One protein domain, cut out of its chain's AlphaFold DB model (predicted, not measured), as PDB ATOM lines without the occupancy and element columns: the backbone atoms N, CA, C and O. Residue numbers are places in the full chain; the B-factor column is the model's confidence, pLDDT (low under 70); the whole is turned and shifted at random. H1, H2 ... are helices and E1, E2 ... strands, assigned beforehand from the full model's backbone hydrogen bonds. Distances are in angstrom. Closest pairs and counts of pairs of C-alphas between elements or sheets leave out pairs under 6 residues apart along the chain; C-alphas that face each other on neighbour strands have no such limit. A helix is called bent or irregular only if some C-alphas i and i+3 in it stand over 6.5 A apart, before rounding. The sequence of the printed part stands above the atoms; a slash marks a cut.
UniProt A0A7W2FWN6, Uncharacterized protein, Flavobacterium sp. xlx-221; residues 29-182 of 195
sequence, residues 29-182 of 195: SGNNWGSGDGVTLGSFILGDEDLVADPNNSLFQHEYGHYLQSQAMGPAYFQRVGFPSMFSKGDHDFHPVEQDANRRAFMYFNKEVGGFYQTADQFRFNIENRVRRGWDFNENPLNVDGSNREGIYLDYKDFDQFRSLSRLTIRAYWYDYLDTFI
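Overview. This is residues 29 to 182 of the 195 residues of an uncharacterized protein of Flavobacterium sp. xlx-221 (UniProt A0A7W2FWN6). Two helices, H1a and H2, cross in the core, with the small strand hairpin E1 and E2 packed on H1a and the bent-back arm H1b. H4 packs on H2 with a long link near it, while H3 and H5 lie far out at opposite ends. The printed part has 154 residues, in the order E1 E2 H1 H2 H3 H4 H5, mostly helix, with one antiparallel sheet, E1 - E2. It is compact, with a radius of gyration of the C-alphas of 15.6 A and spans of 51 by 39 by 30 A.

Arrangement. Look first at the hairpin of E1, residues 38 to 41, and E2, residues 44 to 47: N 39 and O 46 are 2.7 A apart, within hydrogen-bond range. H1, residues 58 to 87, is one helix by its hydrogen bonds but bent, with C-alphas 72 and 75 9.5 A apart. Its arms are H1a, residues 58 to 72, and H1b, residues 75 to 87, which is irregular: C-alphas 80 and 83 are 7.1 A apart. The closest C-alphas of E1 and H1a are those of Thr 40 and Glu 63, 5.7 A. H2, residues 96 to 112, touches H1a about perpendicular, at 82 degrees, closest at C-alphas Gly 65 and Ala 101, 3.9 A. H4, residues 159 to 168, touches H2's residues 96 to 103 alone, closest at C-alphas Asp 100 and Leu 168, 5.2 A. H5, residues 174 to 177, touches H1b's residues 75 to 80 alone, closest at C-alphas Ala 76 and Tyr 177, 5.1 A. H3, residues 120 to 128, touches no helix. Every O i to N i+4 pair is within hydrogen-bond range in H1a, H2 and H3, against 5 of 9 in H1b and 3 of 6 in H4; H5 is too short for one.

Along the chain. Find C-alpha 38 at (100.670, 80.583, 143.112), where E1 begins. H1a is 21.4 A long, H1b 18.2 A, H2 24.1 A and H4 15.9 A. H5 ends at C-alpha 177, (123.690, 89.013, 148.705).

Size, cuts and confidence. The C-alphas farthest apart, Asn 129 and Ile 182, are 51.3 A apart. The printed part has no cut, and the link H3 to H4 is long. Residues 29 to 52, 74 to 91 and 174 to 182 have pLDDT under 70.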
ATOM      1  N   SER A  29     101.335  78.580 133.743       44.28
ATOM      2  CA  SER A  29     100.183  77.928 134.372       44.28
ATOM      3  C   SER A  29     100.192  76.426 134.073       44.28
ATOM      4  O   SER A  29     100.437  76.040 132.923       44.28
ATOM      5  N   GLY A  30      99.889  75.566 135.051       38.28
ATOM      6  CA  GLY A  30      99.820  74.118 134.813       38.28
ATOM      7  C   GLY A  30      98.991  73.325 135.830       38.28
ATOM      8  O   GLY A  30      99.140  73.488 137.033       38.28
ATOM      9  N   ASN A  31      98.193  72.374 135.332       35.22
ATOM     10  CA  ASN A  31      97.186  71.582 136.066       35.22
ATOM     11  C   ASN A  31      97.715  70.551 137.094       35.22
ATOM     12  O   ASN A  31      96.989  69.631 137.463       35.22
ATOM     13  N   ASN A  32      98.979  70.613 137.524       35.53
ATOM     14  CA  ASN A  32      99.594  69.548 138.339       35.53
ATOM     15  C   ASN A  32     100.298  70.047 139.610       35.53
ATOM     16  O   ASN A  32     101.116  69.327 140.183       35.53
ATOM     17  N   TRP A  33     100.029  71.288 140.019       39.00
ATOM     18  CA  TRP A  33     100.824  71.977 141.042       39.00
ATOM     19  C   TRP A  33     100.172  72.036 142.426       39.00
ATOM     20  O   TRP A  33     100.831  72.418 143.386       39.00
ATOM     21  N   GLY A  34      98.960  71.498 142.566       31.16
ATOM     22  CA  GLY A  34      98.277  71.374 143.850       31.16
ATOM     23  C   GLY A  34      97.477  72.628 144.187       31.16
ATOM     24  O   GLY A  34      98.031  73.616 144.636       31.16
ATOM     25  N   SER A  35      96.167  72.523 143.976       34.62
ATOM     26  CA  SER A  35      95.078  73.313 144.560       34.62
ATOM     27  C   SER A  35      95.368  74.781 144.907       34.62
ATOM     28  O   SER A  35      95.631  75.093 146.061       34.62
ATOM     29  N   GLY A  36      95.155  75.678 143.944       40.69
ATOM     30  CA  GLY A  36      94.850  77.097 144.185       40.69
ATOM     31  C   GLY A  36      96.020  78.004 144.573       40.69
ATOM     32  O   GLY A  36      95.807  79.204 144.735       40.69
ATOM     33  N   ASP A  37      97.233  77.463 144.674       49.22
ATOM     34  CA  ASP A  37      98.415  78.207 145.107       49.22
ATOM     35  C   ASP A  37      99.253  78.700 143.909       49.22
ATOM     36  O   ASP A  37      99.536  77.969 142.951       49.22
ATOM     37  N   GLY A  38      99.658  79.972 143.969       49.62
ATOM     38  CA  GLY A  38     100.670  80.583 143.112       49.62
ATOM     39  C   GLY A  38     102.033  80.589 143.809       49.62
ATOM     40  O   GLY A  38     102.123  80.607 145.032       49.62
ATOM     41  N   VAL A  39     103.120  80.518 143.042       51.53
ATOM     42  CA  VAL A  39     104.479  80.727 143.544       51.53
ATOM     43  C   VAL A  39     105.285  81.516 142.521       51.53
ATOM     44  O   VAL A  39     105.580  81.042 141.420       51.53
ATOM     45  N   THR A  40     105.754  82.697 142.912       51.72
ATOM     46  CA  THR A  40     106.687  83.472 142.094       51.72
ATOM     47  C   THR A  40     108.144  83.153 142.407       51.72
ATOM     48  O   THR A  40     108.685  83.466 143.475       51.72
ATOM     49  N   LEU A  41     108.828  82.586 141.414       54.38
ATOM     50  CA  LEU A  41     110.240  82.227 141.459       54.38
ATOM     51  C   LEU A  41     111.036  83.106 140.493       54.38
ATOM     52  O   LEU A  41     111.234  82.788 139.320       54.38
ATOM     53  N   GLY A  42     111.539  84.232 141.001       56.16
ATOM     54  CA  GLY A  42     112.349  85.140 140.195       56.16
ATOM     55  C   GLY A  42     111.529  85.772 139.067       56.16
ATOM     56  O   GLY A  42     110.590  86.521 139.325       56.16
ATOM     57  N   SER A  43     111.899  85.489 137.819       48.16
ATOM     58  CA  SER A  43     111.210  85.992 136.620       48.16
ATOM     59  C   SER A  43     109.967  85.186 136.223       48.16
ATOM     60  O   SER A  43     109.298  85.562 135.262       48.16
ATOM     61  N   PHE A  44     109.678  84.097 136.939       50.75
ATOM     62  CA  PHE A  44     108.578  83.188 136.642       50.75
ATOM     63  C   PHE A  44     107.484  83.322 137.691       50.75
ATOM     64  O   PHE A  44     107.740  83.135 138.879       50.75
ATOM     65  N   ILE A  45     106.277  83.635 137.235       55.72
ATOM     66  CA  ILE A  45     105.055  83.575 138.036       55.72
ATOM     67  C   ILE A  45     104.431  82.226 137.707       55.72
ATOM     68  O   ILE A  45     104.016  82.001 136.568       55.72
ATOM     69  N   LEU A  46     104.452  81.312 138.667       51.16
ATOM     70  CA  LEU A  46     103.922  79.970 138.498       51.16
ATOM     71  C   LEU A  46     102.620  79.890 139.281       51.16
ATOM     72  O   LEU A  46     102.528  80.458 140.361       51.16
ATOM     73  N   GLY A  47     101.616  79.205 138.765       47.19
ATOM     74  CA  GLY A  47     100.380  79.012 139.512       47.19
ATOM     75  C   GLY A  47      99.498  77.946 138.903       47.19
ATOM     76  O   GLY A  47      99.766  77.445 137.805       47.19
ATOM     77  N   ASP A  48      98.464  77.588 139.656       45.59
ATOM     78  CA  ASP A  48      97.442  76.637 139.224       45.59
ATOM     79  C   ASP A  48      96.656  77.157 137.996       45.59
ATOM     80  O   ASP A  48      96.865  78.278 137.524       45.59
ATOM     81  N   GLU A  49      95.738  76.351 137.460       40.59
ATOM     82  CA  GLU A  49      94.940  76.665 136.261       40.59
ATOM     83  C   GLU A  49      94.142  77.984 136.342       40.59
ATOM     84  O   GLU A  49      93.800  78.570 135.312       40.59
ATOM     85  N   ASP A  50      93.903  78.487 137.556       50.94
ATOM     86  CA  ASP A  50      93.209  79.749 137.834       50.94
ATOM     87  C   ASP A  50      94.104  81.002 137.713       50.94
ATOM     88  O   ASP A  50      93.602  82.138 137.745       50.94
ATOM     89  N   LEU A  51      95.423  80.833 137.545       57.09
ATOM     90  CA  LEU A  51      96.362  81.929 137.309       57.09
ATOM     91  C   LEU A  51      96.238  82.433 135.866       57.09
ATOM     92  O   LEU A  51      97.007  82.095 134.967       57.09
ATOM     93  N   VAL A  52      95.260  83.305 135.655       64.69
ATOM     94  CA  VAL A  52      95.113  84.060 134.413       64.69
ATOM     95  C   VAL A  52      95.918  85.344 134.536       64.69
ATOM     96  O   VAL A  52      95.779  86.064 135.524       64.69
ATOM     97  N   ALA A  53      96.699  85.687 133.508       71.44
ATOM     98  CA  ALA A  53      97.379  86.978 133.402       71.44
ATOM     99  C   ALA A  53      96.373  88.134 133.195       71.44
ATOM    100  O   ALA A  53      96.394  88.841 132.188       71.44
ATOM    101  N   ASP A  54      95.448  88.340 134.125       80.62
ATOM    102  CA  ASP A  54      94.455  89.406 134.154       80.62
ATOM    103  C   ASP A  54      94.785  90.337 135.323       80.62
ATOM    104  O   ASP A  54      94.801  89.882 136.465       80.62
ATOM    105  N   PRO A  55      95.021  91.643 135.091       86.81
ATOM    106  CA  PRO A  55      95.240  92.581 136.184       86.81
ATOM    107  C   PRO A  55      94.104  92.587 137.216       86.81
ATOM    108  O   PRO A  55      94.368  92.965 138.344       86.81
ATOM    109  N   ASN A  56      92.874  92.179 136.882       89.88
ATOM    110  CA  ASN A  56      91.741  92.109 137.815       89.88
ATOM    111  C   ASN A  56      91.622  90.764 138.564       89.88
ATOM    112  O   ASN A  56      90.672  90.584 139.324       89.88
ATOM    113  N   ASN A  57      92.535  89.817 138.333       85.81
ATOM    114  CA  ASN A  57      92.628  88.568 139.086       85.81
ATOM    115  C   ASN A  57      93.509  88.798 140.326       85.81
ATOM    116  O   ASN A  57      94.652  89.237 140.197       85.81
ATOM    117  N   SER A  58      92.974  88.535 141.520       87.19
ATOM    118  CA  SER A  58      93.655  88.788 142.797       87.19
ATOM    119  C   SER A  58      94.923  87.950 142.972       87.19
ATOM    120  O   SER A  58      95.943  88.487 143.398       87.19
ATOM    121  N   LEU A  59      94.911  86.680 142.563       81.62
ATOM    122  CA  LEU A  59      96.096  85.822 142.608       81.62
ATOM    123  C   LEU A  59      97.194  86.364 141.685       81.62
ATOM    124  O   LEU A  59      98.345  86.510 142.088       81.62
ATOM    125  N   PHE A  60      96.833  86.765 140.462       81.06
ATOM    126  CA  PHE A  60      97.794  87.392 139.554       81.06
ATOM    127  C   PHE A  60      98.340  88.709 140.114       81.06
ATOM    128  O   PHE A  60      99.526  88.992 139.965       81.06
ATOM    129  N   GLN A  61      97.502  89.515 140.771       88.75
ATOM    130  CA  GLN A  61      97.946  90.744 141.426       88.75
ATOM    131  C   GLN A  61      99.025  90.468 142.477       88.75
ATOM    132  O   GLN A  61     100.067  91.125 142.452       88.75
ATOM    133  N   HIS A  62      98.773  89.501 143.360       87.56
ATOM    134  CA  HIS A  62      99.678  89.101 144.431       87.56
ATOM    135  C   HIS A  62     101.031  88.633 143.881       87.56
ATOM    136  O   HIS A  62     102.075  89.232 144.156       87.56
ATOM    137  N   GLU A  63     101.001  87.638 142.994       78.50
ATOM    138  CA  GLU A  63     102.206  87.035 142.425       78.50
ATOM    139  C   GLU A  63     103.006  88.028 141.569       78.50
ATOM    140  O   GLU A  63     104.240  88.071 141.592       78.50
ATOM    141  N   TYR A  64     102.322  88.932 140.865       80.94
ATOM    142  CA  TYR A  64     103.006  90.003 140.146       80.94
ATOM    143  C   TYR A  64     103.752  90.957 141.098       80.94
ATOM    144  O   TYR A  64     104.790  91.523 140.744       80.94
ATOM    145  N   GLY A  65     103.275  91.112 142.335       85.38
ATOM    146  CA  GLY A  65     103.969  91.829 143.402       85.38
ATOM    147  C   GLY A  65     105.312  91.193 143.750       85.38
ATOM    148  O   GLY A  65     106.335  91.886 143.787       85.38
ATOM    149  N   HIS A  66     105.331  89.872 143.915       83.75
ATOM    150  CA  HIS A  66     106.552  89.096 144.117       83.75
ATOM    151  C   HIS A  66     107.501  89.152 142.917       83.75
ATOM    152  O   HIS A  66     108.716  89.278 143.087       83.75
ATOM    153  N   TYR A  67     106.968  89.174 141.696       77.50
ATOM    154  CA  TYR A  67     107.777  89.374 140.493       77.50
ATOM    155  C   TYR A  67     108.481  90.740 140.526       77.50
ATOM    156  O   TYR A  67     109.678  90.851 140.265       77.50
ATOM    157  N   LEU A  68     107.785  91.801 140.942       81.44
ATOM    158  CA  LEU A  68     108.400  93.122 141.112       81.44
ATOM    159  C   LEU A  68     109.418  93.165 142.265       81.44
ATOM    160  O   LEU A  68     110.369  93.954 142.216       81.44
ATOM    161  N   GLN A  69     109.243  92.352 143.310       79.62
ATOM    162  CA  GLN A  69     110.254  92.188 144.361       79.62
ATOM    163  C   GLN A  69     111.508  91.507 143.820       79.62
ATOM    164  O   GLN A  69     112.614  91.975 144.096       79.62
ATOM    165  N   SER A  70     111.355  90.454 143.017       72.44
ATOM    166  CA  SER A  70     112.485  89.731 142.438       72.44
ATOM    167  C   SER A  70     113.290  90.603 141.472       72.44
ATOM    168  O   SER A  70     114.517  90.637 141.557       72.44
ATOM    169  N   GLN A  71     112.616  91.410 140.643       75.12
ATOM    170  CA  GLN A  71     113.264  92.397 139.772       75.12
ATOM    171  C   GLN A  71     114.058  93.439 140.575       75.12
ATOM    172  O   GLN A  71     115.133  93.863 140.157       75.12
ATOM    173  N   ALA A  72     113.552  93.848 141.744       75.12
ATOM    174  CA  ALA A  72     114.204  94.855 142.577       75.12
ATOM    175  C   ALA A  72     115.360  94.309 143.434       75.12
ATOM    176  O   ALA A  72     116.284  95.061 143.742       75.12
ATOM    177  N   MET A  73     115.296  93.045 143.863       72.62
ATOM    178  CA  MET A  73     116.271  92.434 144.780       72.62
ATOM    179  C   MET A  73     117.268  91.502 144.077       72.62
ATOM    180  O   MET A  73     118.281  91.128 144.668       72.62
ATOM    181  N   GLY A  74     117.006  91.105 142.830       66.50
ATOM    182  CA  GLY A  74     117.842  90.149 142.108       66.50
ATOM    183  C   GLY A  74     118.013  88.840 142.898       66.50
ATOM    184  O   GLY A  74     117.059  88.370 143.519       66.50
ATOM    185  N   PRO A  75     119.220  88.243 142.940       61.97
ATOM    186  CA  PRO A  75     119.458  86.983 143.653       61.97
ATOM    187  C   PRO A  75     119.123  87.001 145.155       61.97
ATOM    188  O   PRO A  75     118.772  85.958 145.707       61.97
ATOM    189  N   ALA A  76     119.174  88.165 145.818       66.94
ATOM    190  CA  ALA A  76     118.832  88.298 147.240       66.94
ATOM    191  C   ALA A  76     117.347  88.011 147.533       66.94
ATOM    192  O   ALA A  76     116.988  87.706 148.672       66.94
ATOM    193  N   TYR A  77     116.488  88.057 146.507       65.75
ATOM    194  CA  TYR A  77     115.068  87.726 146.605       65.75
ATOM    195  C   TYR A  77     114.826  86.361 147.256       65.75
ATOM    196  O   TYR A  77     113.972  86.247 148.127       65.75
ATOM    197  N   PHE A  78     115.589  85.328 146.887       64.62
ATOM    198  CA  PHE A  78     115.328  83.973 147.379       64.62
ATOM    199  C   PHE A  78     115.485  83.859 148.897       64.62
ATOM    200  O   PHE A  78     114.629  83.280 149.556       64.62
ATOM    201  N   GLN A  79     116.534  84.459 149.463       64.00
ATOM    202  CA  GLN A  79     116.774  84.431 150.909       64.00
ATOM    203  C   GLN A  79     115.817  85.353 151.669       64.00
ATOM    204  O   GLN A  79     115.339  85.015 152.750       64.00
ATOM    205  N   ARG A  80     115.523  86.528 151.099       67.00
ATOM    206  CA  ARG A  80     114.770  87.583 151.785       67.00
ATOM    207  C   ARG A  80     113.254  87.409 151.706       67.00
ATOM    208  O   ARG A  80     112.554  87.835 152.625       67.00
ATOM    209  N   VAL A  81     112.774  86.831 150.608       65.56
ATOM    210  CA  VAL A  81     111.362  86.795 150.209       65.56
ATOM    211  C   VAL A  81     110.940  85.383 149.820       65.56
ATOM    212  O   VAL A  81     110.114  84.810 150.512       65.56
ATOM    213  N   GLY A  82     111.559  84.785 148.797       61.41
ATOM    214  CA  GLY A  82     111.091  83.519 148.220       61.41
ATOM    215  C   GLY A  82     110.980  82.374 149.234       61.41
ATOM    216  O   GLY A  82     109.924  81.761 149.359       61.41
ATOM    217  N   PHE A  83     112.037  82.107 150.011       61.31
ATOM    218  CA  PHE A  83     111.983  81.079 151.056       61.31
ATOM    219  C   PHE A  83     111.045  81.452 152.215       61.31
ATOM    220  O   PHE A  83     110.222  80.613 152.581       61.31
ATOM    221  N   PRO A  84     111.110  82.665 152.801       63.66
ATOM    222  CA  PRO A  84     110.143  83.078 153.816       63.66
ATOM    223  C   PRO A  84     108.675  82.954 153.387       63.66
ATOM    224  O   PRO A  84     107.898  82.406 154.162       63.66
ATOM    225  N   SER A  85     108.307  83.399 152.183       61.84
ATOM    226  CA  SER A  85     106.928  83.349 151.673       61.84
ATOM    227  C   SER A  85     106.434  81.913 151.495       61.84
ATOM    228  O   SER A  85     105.345  81.586 151.953       61.84
ATOM    229  N   MET A  86     107.269  81.016 150.957       60.31
ATOM    230  CA  MET A  86     106.913  79.601 150.765       60.31
ATOM    231  C   MET A  86     106.807  78.784 152.065       60.31
ATOM    232  O   MET A  86     106.139  77.752 152.097       60.31
ATOM    233  N   PHE A  87     107.520  79.177 153.126       52.47
ATOM    234  CA  PHE A  87     107.573  78.429 154.393       52.47
ATOM    235  C   PHE A  87     106.847  79.124 155.554       52.47
ATOM    236  O   PHE A  87     106.827  78.594 156.671       52.47
ATOM    237  N   SER A  88     106.262  80.294 155.306       54.53
ATOM    238  CA  SER A  88     105.429  81.021 156.256       54.53
ATOM    239  C   SER A  88     104.194  80.187 156.619       54.53
ATOM    240  O   SER A  88     103.511  79.643 155.758       54.53
ATOM    241  N   LYS A  89     103.919  80.054 157.922       43.69
ATOM    242  CA  LYS A  89     102.683  79.466 158.458       43.69
ATOM    243  C   LYS A  89     102.019  80.509 159.353       43.69
ATOM    244  O   LYS A  89     102.621  80.887 160.358       43.69
ATOM    245  N   GLY A  90     100.800  80.943 159.030       52.66
ATOM    246  CA  GLY A  90     100.047  81.916 159.829       52.66
ATOM    247  C   GLY A  90      99.266  82.914 158.977       52.66
ATOM    248  O   GLY A  90      98.862  82.576 157.871       52.66
ATOM    249  N   ASP A  91      99.081  84.119 159.524       59.56
ATOM    250  CA  ASP A  91      98.422  85.293 158.924       59.56
ATOM    251  C   ASP A  91      99.302  85.860 157.788       59.56
ATOM    252  O   ASP A  91      99.991  86.874 157.937       59.56
ATOM    253  N   HIS A  92      99.414  85.068 156.716       73.00
ATOM    254  CA  HIS A  92     100.369  85.220 155.617       73.00
ATOM    255  C   HIS A  92     100.226  86.593 154.962       73.00
ATOM    256  O   HIS A  92     101.215  87.319 154.893       73.00
ATOM    257  N   ASP A  93      98.994  87.018 154.690       78.38
ATOM    258  CA  ASP A  93      98.666  88.262 153.990       78.38
ATOM    259  C   ASP A  93      99.261  89.509 154.650       78.38
ATOM    260  O   ASP A  93      99.651  90.457 153.967       78.38
ATOM    261  N   PHE A  94      99.388  89.527 155.981       84.44
ATOM    262  CA  PHE A  94      99.926  90.665 156.736       84.44
ATOM    263  C   PHE A  94     101.420  90.562 157.036       84.44
ATOM    264  O   PHE A  94     101.999  91.477 157.638       84.44
ATOM    265  N   HIS A  95     102.074  89.479 156.616       86.06
ATOM    266  CA  HIS A  95     103.512  89.353 156.755       86.06
ATOM    267  C   HIS A  95     104.208  90.466 155.942       86.06
ATOM    268  O   HIS A  95     103.789  90.773 154.825       86.06
ATOM    269  N   PRO A  96     105.286  91.096 156.455       86.44
ATOM    270  CA  PRO A  96     105.888  92.259 155.802       86.44
ATOM    271  C   PRO A  96     106.259  92.035 154.328       86.44
ATOM    272  O   PRO A  96     106.154  92.954 153.520       86.44
ATOM    273  N   VAL A  97     106.698  90.817 153.991       84.06
ATOM    274  CA  VAL A  97     107.053  90.414 152.620       84.06
ATOM    275  C   VAL A  97     105.858  90.500 151.676       84.06
ATOM    276  O   VAL A  97     105.986  91.096 150.607       84.06
ATOM    277  N   GLU A  98     104.715  89.977 152.110       86.62
ATOM    278  CA  GLU A  98     103.464  89.971 151.349       86.62
ATOM    279  C   GLU A  98     102.911  91.386 151.206       86.62
ATOM    280  O   GLU A  98     102.495  91.812 150.132       86.62
ATOM    281  N   GLN A  99     103.037  92.195 152.257       92.81
ATOM    282  CA  GLN A  99     102.653  93.604 152.223       92.81
ATOM    283  C   GLN A  99     103.497  94.433 151.240       92.81
ATOM    284  O   GLN A  99     102.957  95.290 150.536       92.81
ATOM    285  N   ASP A 100     104.808  94.183 151.139       91.50
ATOM    286  CA  ASP A 100     105.656  94.821 150.123       91.50
ATOM    287  C   ASP A 100     105.312  94.333 148.702       91.50
ATOM    288  O   ASP A 100     105.340  95.140 147.767       91.50
ATOM    289  N   ALA A 101     104.948  93.056 148.533       88.94
ATOM    290  CA  ALA A 101     104.487  92.498 147.260       88.94
ATOM    291  C   ALA A 101     103.177  93.169 146.812       88.94
ATOM    292  O   ALA A 101     103.149  93.826 145.763       88.94
ATOM    293  N   ASN A 102     102.147  93.125 147.662       93.50
ATOM    294  CA  ASN A 102     100.848  93.766 147.453       93.50
ATOM    295  C   ASN A 102     101.012  95.255 147.135       93.50
ATOM    296  O   ASN A 102     100.464  95.762 146.157       93.50
ATOM    297  N   ARG A 103     101.853  95.968 147.892       95.38
ATOM    298  CA  ARG A 103     102.169  97.380 147.641       95.38
ATOM    299  C   ARG A 103     102.731  97.604 146.233       95.38
ATOM    300  O   ARG A 103     102.316  98.542 145.548       95.38
ATOM    301  N   ARG A 104     103.723  96.814 145.809       92.69
ATOM    302  CA  ARG A 104     104.371  96.970 144.494       92.69
ATOM    303  C   ARG A 104     103.390  96.721 143.361       92.69
ATOM    304  O   ARG A 104     103.337  97.532 142.436       92.69
ATOM    305  N   ALA A 105     102.604  95.654 143.458       92.19
ATOM    306  CA  ALA A 105     101.571  95.333 142.486       92.19
ATOM    307  C   ALA A 105     100.486  96.415 142.433       92.19
ATOM    308  O   ALA A 105     100.197  96.930 141.352       92.19
ATOM    309  N   PHE A 106      99.971  96.856 143.585       96.38
ATOM    310  CA  PHE A 106      98.994  97.942 143.674       96.38
ATOM    311  C   PHE A 106      99.482  99.203 142.960       96.38
ATOM    312  O   PHE A 106      98.759  99.791 142.151       96.38
ATOM    313  N   MET A 107     100.730  99.607 143.214       94.44
ATOM    314  CA  MET A 107     101.332 100.761 142.552       94.44
ATOM    315  C   MET A 107     101.497 100.552 141.045       94.44
ATOM    316  O   MET A 107     101.249 101.483 140.279       94.44
ATOM    317  N   TYR A 108     101.935  99.364 140.626       92.44
ATOM    318  CA  TYR A 108     102.173  99.039 139.224       92.44
ATOM    319  C   TYR A 108     100.874  99.045 138.419       92.44
ATOM    320  O   TYR A 108     100.769  99.778 137.440       92.44
ATOM    321  N   PHE A 109      99.860  98.291 138.844       94.12
ATOM    322  CA  PHE A 109      98.619  98.160 138.085       94.12
ATOM    323  C   PHE A 109      97.845  99.477 138.006       94.12
ATOM    324  O   PHE A 109      97.370  99.833 136.930       94.12
ATOM    325  N   ASN A 110      97.790 100.261 139.089       95.69
ATOM    326  CA  ASN A 110      97.167 101.588 139.042       95.69
ATOM    327  C   ASN A 110      97.888 102.566 138.107       95.69
ATOM    328  O   ASN A 110      97.249 103.461 137.551       95.69
ATOM    329  N   LYS A 111      99.205 102.413 137.942       91.94
ATOM    330  CA  LYS A 111     100.013 103.280 137.084       91.94
ATOM    331  C   LYS A 111      99.976 102.855 135.615       91.94
ATOM    332  O   LYS A 111      99.848 103.709 134.745       91.94
ATOM    333  N   GLU A 112     100.125 101.562 135.350       88.88
ATOM    334  CA  GLU A 112     100.429 101.033 134.014       88.88
ATOM    335  C   GLU A 112      99.202 100.435 133.306       88.88
ATOM    336  O   GLU A 112      99.189 100.331 132.080       88.88
ATOM    337  N   VAL A 113      98.143 100.059 134.037       89.31
ATOM    338  CA  VAL A 113      96.939  99.455 133.447       89.31
ATOM    339  C   VAL A 113      95.804 100.470 133.369       89.31
ATOM    340  O   VAL A 113      95.190 100.865 134.363       89.31
ATOM    341  N   GLY A 114      95.477 100.870 132.139       92.50
ATOM    342  CA  GLY A 114      94.351 101.758 131.865       92.50
ATOM    343  C   GLY A 114      93.028 101.190 132.389       92.50
ATOM    344  O   GLY A 114      92.682 100.042 132.129       92.50
ATOM    345  N   GLY A 115      92.269 102.007 133.127       92.00
ATOM    346  CA  GLY A 115      90.959 101.618 133.663       92.00
ATOM    347  C   GLY A 115      90.991 100.677 134.873       92.00
ATOM    348  O   GLY A 115      89.915 100.224 135.281       92.00
ATOM    349  N   PHE A 116      92.181 100.408 135.428       94.75
ATOM    350  CA  PHE A 116      92.377  99.624 136.651       94.75
ATOM    351  C   PHE A 116      91.981 100.392 137.913       94.75
ATOM    352  O   PHE A 116      91.302  99.847 138.780       94.75
ATOM    353  N   TYR A 117      92.380 101.668 137.989       96.12
ATOM    354  CA  TYR A 117      92.041 102.557 139.098       96.12
ATOM    355  C   TYR A 117      90.532 102.612 139.347       96.12
ATOM    356  O   TYR A 117      89.740 102.726 138.406       96.12
ATOM    357  N   GLN A 118      90.165 102.621 140.627       95.56
ATOM    358  CA  GLN A 118      88.794 102.788 141.086       95.56
ATOM    359  C   GLN A 118      88.701 103.861 142.151       95.56
ATOM    360  O   GLN A 118      89.544 103.918 143.044       95.56
ATOM    361  N   THR A 119      87.633 104.649 142.092       96.44
ATOM    362  CA  THR A 119      87.199 105.475 143.222       96.44
ATOM    363  C   THR A 119      86.579 104.606 144.319       96.44
ATOM    364  O   THR A 119      86.168 103.472 144.065       96.44
ATOM    365  N   ALA A 120      86.436 105.152 145.529       95.50
ATOM    366  CA  ALA A 120      85.778 104.455 146.637       95.50
ATOM    367  C   ALA A 120      84.351 103.990 146.282       95.50
ATOM    368  O   ALA A 120      83.942 102.895 146.657       95.50
ATOM    369  N   ASP A 121      83.599 104.799 145.529       96.25
ATOM    370  CA  ASP A 121      82.238 104.461 145.098       96.25
ATOM    371  C   ASP A 121      82.231 103.302 144.095       96.25
ATOM    372  O   ASP A 121      81.407 102.396 144.205       96.25
ATOM    373  N   GLN A 122      83.171 103.306 143.143       95.69
ATOM    374  CA  GLN A 122      83.332 102.217 142.179       95.69
ATOM    375  C   GLN A 122      83.739 100.921 142.876       95.69
ATOM    376  O   GLN A 122      83.183  99.875 142.559       95.69
ATOM    377  N   PHE A 123      84.655 100.997 143.844       94.88
ATOM    378  CA  PHE A 123      85.058  99.846 144.642       94.88
ATOM    379  C   PHE A 123      83.870  99.243 145.397       94.88
ATOM    380  O   PHE A 123      83.587  98.058 145.234       94.88
ATOM    381  N   ARG A 124      83.108 100.060 146.142       93.69
ATOM    382  CA  ARG A 124      81.911  99.581 146.857       93.69
ATOM    383  C   ARG A 124      80.887  98.966 145.908       93.69
ATOM    384  O   ARG A 124      80.431  97.854 146.152       93.69
ATOM    385  N   PHE A 125      80.593  99.638 144.795       95.31
ATOM    386  CA  PHE A 125      79.680  99.119 143.778       95.31
ATOM    387  C   PHE A 125      80.147  97.765 143.225       95.31
ATOM    388  O   PHE A 125      79.346  96.840 143.104       95.31
ATOM    389  N   ASN A 126      81.434  97.630 142.898       93.69
ATOM    390  CA  ASN A 126      81.985  96.398 142.343       93.69
ATOM    391  C   ASN A 126      81.912  95.242 143.348       93.69
ATOM    392  O   ASN A 126      81.500  94.151 142.965       93.69
ATOM    393  N   ILE A 127      82.222  95.487 144.626       90.94
ATOM    394  CA  ILE A 127      82.083  94.489 145.697       90.94
ATOM    395  C   ILE A 127      80.621  94.059 145.868       90.94
ATOM    396  O   ILE A 127      80.323  92.865 145.836       90.94
ATOM    397  N   GLU A 128      79.695  95.015 145.976       93.25
ATOM    398  CA  GLU A 128      78.257  94.743 146.127       93.25
ATOM    399  C   GLU A 128      77.692  93.918 144.961       93.25
ATOM    400  O   GLU A 128      76.843  93.048 145.160       93.25
ATOM    401  N   ASN A 129      78.194  94.154 143.746       94.44
ATOM    402  CA  ASN A 129      77.731  93.497 142.524       94.44
ATOM    403  C   ASN A 129      78.621  92.325 142.077       94.44
ATOM    404  O   ASN A 129      78.400  91.777 140.997       94.44
ATOM    405  N   ARG A 130      79.610  91.919 142.889       90.38
ATOM    406  CA  ARG A 130      80.565  90.832 142.584       90.38
ATOM    407  C   ARG A 130      81.277  91.002 141.234       90.38
ATOM    408  O   ARG A 130      81.539  90.033 140.522       90.38
ATOM    409  N   VAL A 131      81.585  92.244 140.872       91.38
ATOM    410  CA  VAL A 131      82.336  92.590 139.664       91.38
ATOM    411  C   VAL A 131      83.825  92.570 139.994       91.38
ATOM    412  O   VAL A 131      84.305  93.400 140.762       91.38
ATOM    413  N   ARG A 132      84.572  91.648 139.379       87.06
ATOM    414  CA  ARG A 132      86.037  91.598 139.491       87.06
ATOM    415  C   ARG A 132      86.658  92.700 138.648       87.06
ATOM    416  O   ARG A 132      86.725  92.605 137.423       87.06
ATOM    417  N   ARG A 133      87.076  93.774 139.306       92.88
ATOM    418  CA  ARG A 133      87.763  94.892 138.668       92.88
ATOM    419  C   ARG A 133      88.729  95.508 139.668       92.88
ATOM    420  O   ARG A 133      88.391  95.588 140.846       92.88
ATOM    421  N   GLY A 134      89.827  96.076 139.171       94.31
ATOM    422  CA  GLY A 134      90.782  96.852 139.967       94.31
ATOM    423  C   GLY A 134      91.444  96.031 141.065       94.31
ATOM    424  O   GLY A 134      91.462  94.806 140.997       94.31
ATOM    425  N   TRP A 135      92.016  96.719 142.050       96.38
ATOM    426  CA  TRP A 135      92.679  96.068 143.175       96.38
ATOM    427  C   TRP A 135      91.671  95.393 144.102       96.38
ATOM    428  O   TRP A 135      90.696  96.029 144.510       96.38
ATOM    429  N   ASP A 136      91.933  94.136 144.459       92.94
ATOM    430  CA  ASP A 136      91.118  93.417 145.432       92.94
ATOM    431  C   ASP A 136      91.660  93.643 146.848       92.94
ATOM    432  O   ASP A 136      92.656  93.054 147.256       92.94
ATOM    433  N   PHE A 137      91.019  94.535 147.605       94.00
ATOM    434  CA  PHE A 137      91.433  94.835 148.977       94.00
ATOM    435  C   PHE A 137      91.064  93.736 149.982       94.00
ATOM    436  O   PHE A 137      91.557  93.802 151.108       94.00
ATOM    437  N   ASN A 138      90.195  92.783 149.625       90.00
ATOM    438  CA  ASN A 138      89.868  91.657 150.502       90.00
ATOM    439  C   ASN A 138      90.940  90.577 150.383       90.00
ATOM    440  O   ASN A 138      91.500  90.181 151.390       90.00
ATOM    441  N   GLU A 139      91.264  90.182 149.152       88.12
ATOM    442  CA  GLU A 139      92.247  89.123 148.888       88.12
ATOM    443  C   GLU A 139      93.694  89.628 149.030       88.12
ATOM    444  O   GLU A 139      94.576  88.892 149.449       88.12
ATOM    445  N   ASN A 140      93.957  90.903 148.706       91.56
ATOM    446  CA  ASN A 140      95.294  91.502 148.774       91.56
ATOM    447  C   ASN A 140      95.304  92.756 149.664       91.56
ATOM    448  O   ASN A 140      95.434  93.889 149.169       91.56
ATOM    449  N   PRO A 141      95.150  92.605 150.991       93.94
ATOM    450  CA  PRO A 141      95.028  93.740 151.892       93.94
ATOM    451  C   PRO A 141      96.314  94.575 151.962       93.94
ATOM    452  O   PRO A 141      97.431  94.066 151.847       93.94
ATOM    453  N   LEU A 142      96.153  95.885 152.194       93.75
ATOM    454  CA  LEU A 142      97.242  96.852 152.375       93.75
ATOM    455  C   LEU A 142      97.166  97.471 153.775       93.75
ATOM    456  O   LEU A 142      96.453  98.442 154.023       93.75
ATOM    457  N   ASN A 143      97.945  96.924 154.700       92.50
ATOM    458  CA  ASN A 143      97.911  97.216 156.130       92.50
ATOM    459  C   ASN A 143      98.710  98.474 156.512       92.50
ATOM    460  O   ASN A 143      99.608  98.452 157.354       92.50
ATOM    461  N   VAL A 144      98.405  99.603 155.869       90.62
ATOM    462  CA  VAL A 144      99.095 100.884 156.112       90.62
ATOM    463  C   VAL A 144      98.800 101.488 157.494       90.62
ATOM    464  O   VAL A 144      99.561 102.344 157.971       90.62
ATOM    465  N   ASP A 145      97.703 101.054 158.124       88.56
ATOM    466  CA  ASP A 145      97.245 101.477 159.452       88.56
ATOM    467  C   ASP A 145      97.678 100.526 160.586       88.56
ATOM    468  O   ASP A 145      97.550 100.886 161.757       88.56
ATOM    469  N   GLY A 146      98.241  99.356 160.258       86.62
ATOM    470  CA  GLY A 146      98.670  98.346 161.229       86.62
ATOM    471  C   GLY A 146      97.517  97.623 161.930       86.62
ATOM    472  O   GLY A 146      97.734  97.042 162.992       86.62
ATOM    473  N   SER A 147      96.297  97.693 161.389       88.12
ATOM    474  CA  SER A 147      95.111  97.075 161.985       88.12
ATOM    475  C   SER A 147      94.930  95.591 161.654       88.12
ATOM    476  O   SER A 147      94.099  94.956 162.300       88.12
ATOM    477  N   ASN A 148      95.693  95.044 160.697       89.06
ATOM    478  CA  ASN A 148      95.555  93.673 160.181       89.06
ATOM    479  C   ASN A 148      94.111  93.368 159.750       89.06
ATOM    480  O   ASN A 148      93.491  92.411 160.208       89.06
ATOM    481  N   ARG A 149      93.537  94.250 158.925       88.94
ATOM    482  CA  ARG A 149      92.172  94.101 158.415       88.94
ATOM    483  C   ARG A 149      92.154  94.085 156.898       88.94
ATOM    484  O   ARG A 149      92.755  94.942 156.249       88.94
ATOM    485  N   GLU A 150      91.400  93.137 156.372       90.62
ATOM    486  CA  GLU A 150      91.055  93.029 154.961       90.62
ATOM    487  C   GLU A 150      89.979  94.046 154.560       90.62
ATOM    488  O   GLU A 150      89.266  94.610 155.397       90.62
ATOM    489  N   GLY A 151      89.876  94.311 153.260       89.50
ATOM    490  CA  GLY A 151      88.818  95.125 152.663       89.50
ATOM    491  C   GLY A 151      88.946  96.634 152.898       89.50
ATOM    492  O   GLY A 151      88.071  97.398 152.481       89.50
ATOM    493  N   ILE A 152      90.023  97.098 153.542       92.44
ATOM    494  CA  ILE A 152      90.276  98.531 153.724       92.44
ATOM    495  C   ILE A 152      90.687  99.138 152.382       92.44
ATOM    496  O   ILE A 152      91.813  98.966 151.918       92.44
ATOM    497  N   TYR A 153      89.764  99.890 151.782       95.19
ATOM    498  CA  TYR A 153      90.020 100.643 150.561       95.19
ATOM    499  C   TYR A 153      91.100 101.712 150.772       95.19
ATOM    500  O   TYR A 153      91.044 102.486 151.732       95.19
ATOM    501  N   LEU A 154      92.027 101.790 149.816       94.88
ATOM    502  CA  LEU A 154      93.059 102.819 149.732       94.88
ATOM    503  C   LEU A 154      92.984 103.516 148.368       94.88
ATOM    504  O   LEU A 154      93.100 102.876 147.321       94.88
ATOM    505  N   ASP A 155      92.816 104.837 148.365       96.44
ATOM    506  CA  ASP A 155      92.761 105.624 147.135       96.44
ATOM    507  C   ASP A 155      94.174 105.897 146.612       96.44
ATOM    508  O   ASP A 155      94.947 106.661 147.192       96.44
ATOM    509  N   TYR A 156      94.508 105.292 145.472       96.00
ATOM    510  CA  TYR A 156      95.789 105.501 144.795       96.00
ATOM    511  C   TYR A 156      96.054 106.973 144.434       96.00
ATOM    512  O   TYR A 156      97.212 107.385 144.355       96.00
ATOM    513  N   LYS A 157      95.002 107.761 144.177       96.12
ATOM    514  CA  LYS A 157      95.120 109.173 143.784       96.12
ATOM    515  C   LYS A 157      95.109 110.130 144.972       96.12
ATOM    516  O   LYS A 157      95.457 111.297 144.787       96.12
ATOM    517  N   ASP A 158      94.739 109.665 146.162       97.06
ATOM    518  CA  ASP A 158      94.865 110.459 147.377       97.06
ATOM    519  C   ASP A 158      96.335 110.523 147.808       97.06
ATOM    520  O   ASP A 158      97.013 109.506 147.960       97.06
ATOM    521  N   PHE A 159      96.854 111.738 147.982       94.06
ATOM    522  CA  PHE A 159      98.279 111.955 148.221       94.06
ATOM    523  C   PHE A 159      98.758 111.373 149.558       94.06
ATOM    524  O   PHE A 159      99.849 110.797 149.623       94.06
ATOM    525  N   ASP A 160      97.967 111.509 150.619       95.31
ATOM    526  CA  ASP A 160      98.366 111.076 151.956       95.31
ATOM    527  C   ASP A 160      98.295 109.552 152.074       95.31
ATOM    528  O   ASP A 160      99.234 108.914 152.570       95.31
ATOM    529  N   GLN A 161      97.241 108.949 151.525       94.12
ATOM    530  CA  GLN A 161      97.105 107.500 151.434       94.12
ATOM    531  C   GLN A 161      98.195 106.891 150.553       94.12
ATOM    532  O   GLN A 161      98.862 105.942 150.973       94.12
ATOM    533  N   PHE A 162      98.488 107.490 149.397       92.25
ATOM    534  CA  PHE A 162      99.594 107.060 148.547       92.25
ATOM    535  C   PHE A 162     100.944 107.109 149.279       92.25
ATOM    536  O   PHE A 162     101.742 106.174 149.194       92.25
ATOM    537  N   ARG A 163     101.222 108.167 150.055       92.38
ATOM    538  CA  ARG A 163     102.467 108.251 150.841       92.38
ATOM    539  C   ARG A 163     102.535 107.205 151.945       92.38
ATOM    540  O   ARG A 163     103.630 106.706 152.224       92.38
ATOM    541  N   SER A 164     101.404 106.852 152.551       92.75
ATOM    542  CA  SER A 164     101.347 105.843 153.615       92.75
ATOM    543  C   SER A 164     101.840 104.464 153.153       92.75
ATOM    544  O   SER A 164     102.497 103.769 153.929       92.75
ATOM    545  N   LEU A 165     101.684 104.133 151.863       91.94
ATOM    546  CA  LEU A 165     102.191 102.896 151.252       91.94
ATOM    547  C   LEU A 165     103.704 102.722 151.400       91.94
ATOM    548  O   LEU A 165     104.205 101.603 151.373       91.94
ATOM    549  N   SER A 166     104.474 103.806 151.544       89.62
ATOM    550  CA  SER A 166     105.926 103.709 151.759       89.62
ATOM    551  C   SER A 166     106.293 102.899 153.008       89.62
ATOM    552  O   SER A 166     107.350 102.267 153.015       89.62
ATOM    553  N   ARG A 167     105.403 102.838 154.009       90.00
ATOM    554  CA  ARG A 167     105.582 102.073 155.254       90.00
ATOM    555  C   ARG A 167     105.666 100.565 155.040       90.00
ATOM    556  O   ARG A 167     106.292  99.889 155.843       90.00
ATOM    557  N   LEU A 168     105.073 100.057 153.961       90.62
ATOM    558  CA  LEU A 168     105.064  98.630 153.635       90.62
ATOM    559  C   LEU A 168     106.315  98.199 152.852       90.62
ATOM    560  O   LEU A 168     106.411  97.056 152.439       90.62
ATOM    561  N   THR A 169     107.267  99.104 152.598       89.62
ATOM    562  CA  THR A 169     108.403  98.812 151.711       89.62
ATOM    563  C   THR A 169     109.442  97.920 152.384       89.62
ATOM    564  O   THR A 169     109.975  98.273 153.437       89.62
ATOM    565  N   ILE A 170     109.863  96.858 151.695       84.69
ATOM    566  CA  ILE A 170     111.046  96.065 152.052       84.69
ATOM    567  C   ILE A 170     112.150  96.271 151.024       84.69
ATOM    568  O   ILE A 170     111.928  96.371 149.815       84.69
ATOM    569  N   ARG A 171     113.384  96.336 151.527       81.00
ATOM    570  CA  ARG A 171     114.605  96.385 150.725       81.00
ATOM    571  C   ARG A 171     115.513  95.224 151.108       81.00
ATOM    572  O   ARG A 171     115.535  94.820 152.271       81.00
ATOM    573  N   ALA A 172     116.252  94.725 150.124       75.88
ATOM    574  CA  ALA A 172     117.372  93.832 150.374       75.88
ATOM    575  C   ALA A 172     118.520  94.618 151.020       75.88
ATOM    576  O   ALA A 172     118.803  95.761 150.641       75.88
ATOM    577  N   TYR A 173     119.184  93.998 151.982       73.56
ATOM    578  CA  TYR A 173     120.408  94.488 152.595       73.56
ATOM    579  C   TYR A 173     121.627  93.866 151.918       73.56
ATOM    580  O   TYR A 173     121.543  92.822 151.281       73.56
ATOM    581  N   TRP A 174     122.794  94.493 152.076       66.94
ATOM    582  CA  TRP A 174     124.040  94.017 151.463       66.94
ATOM    583  C   TRP A 174     124.399  92.574 151.862       66.94
ATOM    584  O   TRP A 174     124.971  91.849 151.054       66.94
ATOM    585  N   TYR A 175     124.042  92.138 153.076       68.62
ATOM    586  CA  TYR A 175     124.317  90.782 153.552       68.62
ATOM    587  C   TYR A 175     123.388  89.723 152.939       68.62
ATOM    588  O   TYR A 175     123.807  88.574 152.823       68.62
ATOM    589  N   ASP A 176     122.198  90.098 152.452       67.06
ATOM    590  CA  ASP A 176     121.293  89.172 151.749       67.06
ATOM    591  C   ASP A 176     121.927  88.653 150.435       67.06
ATOM    592  O   ASP A 176     121.577  87.583 149.940       67.06
ATOM    593  N   TYR A 177     122.904  89.391 149.888       63.72
ATOM    594  CA  TYR A 177     123.690  89.013 148.705       63.72
ATOM    595  C   TYR A 177     124.943  88.184 149.027       63.72
ATOM    596  O   TYR A 177     125.568  87.642 148.118       63.72
ATOM    597  N   LEU A 178     125.353  88.114 150.296       60.28
ATOM    598  CA  LEU A 178     126.514  87.325 150.730       60.28
ATOM    599  C   LEU A 178     126.098  85.953 151.261       60.28
ATOM    600  O   LEU A 178     126.832  84.981 151.088       60.28
ATOM    601  N   ASP A 179     124.891  85.856 151.821       53.59
ATOM    602  CA  ASP A 179     124.293  84.596 152.276       53.59
ATOM    603  C   ASP A 179     123.866  83.676 151.119       53.59
ATOM    604  O   ASP A 179     123.485  82.527 151.327       53.59
ATOM    605  N   THR A 180     124.011  84.117 149.865       48.31
ATOM    606  CA  THR A 180     123.821  83.265 148.678       48.31
ATOM    607  C   THR A 180     124.795  82.070 148.647       48.31
ATOM    608  O   THR A 180     124.571  81.123 147.897       48.31
ATOM    609  N   PHE A 181     125.843  82.074 149.489       41.47
ATOM    610  CA  PHE A 181     126.850  81.010 149.594       41.47
ATOM    611  C   PHE A 181     126.920  80.304 150.961       41.47
ATOM    612  O   PHE A 181     127.758  79.414 151.124       41.47
ATOM    613  N   ILE A 182     126.065  80.644 151.936       39.03
ATOM    614  CA  ILE A 182     126.078  80.012 153.267       39.03
ATOM    615  C   ILE A 182     124.676  79.474 153.588       39.03
ATOM    616  O   ILE A 182     123.723  80.243 153.663       39.03
TER     617      ILE A 182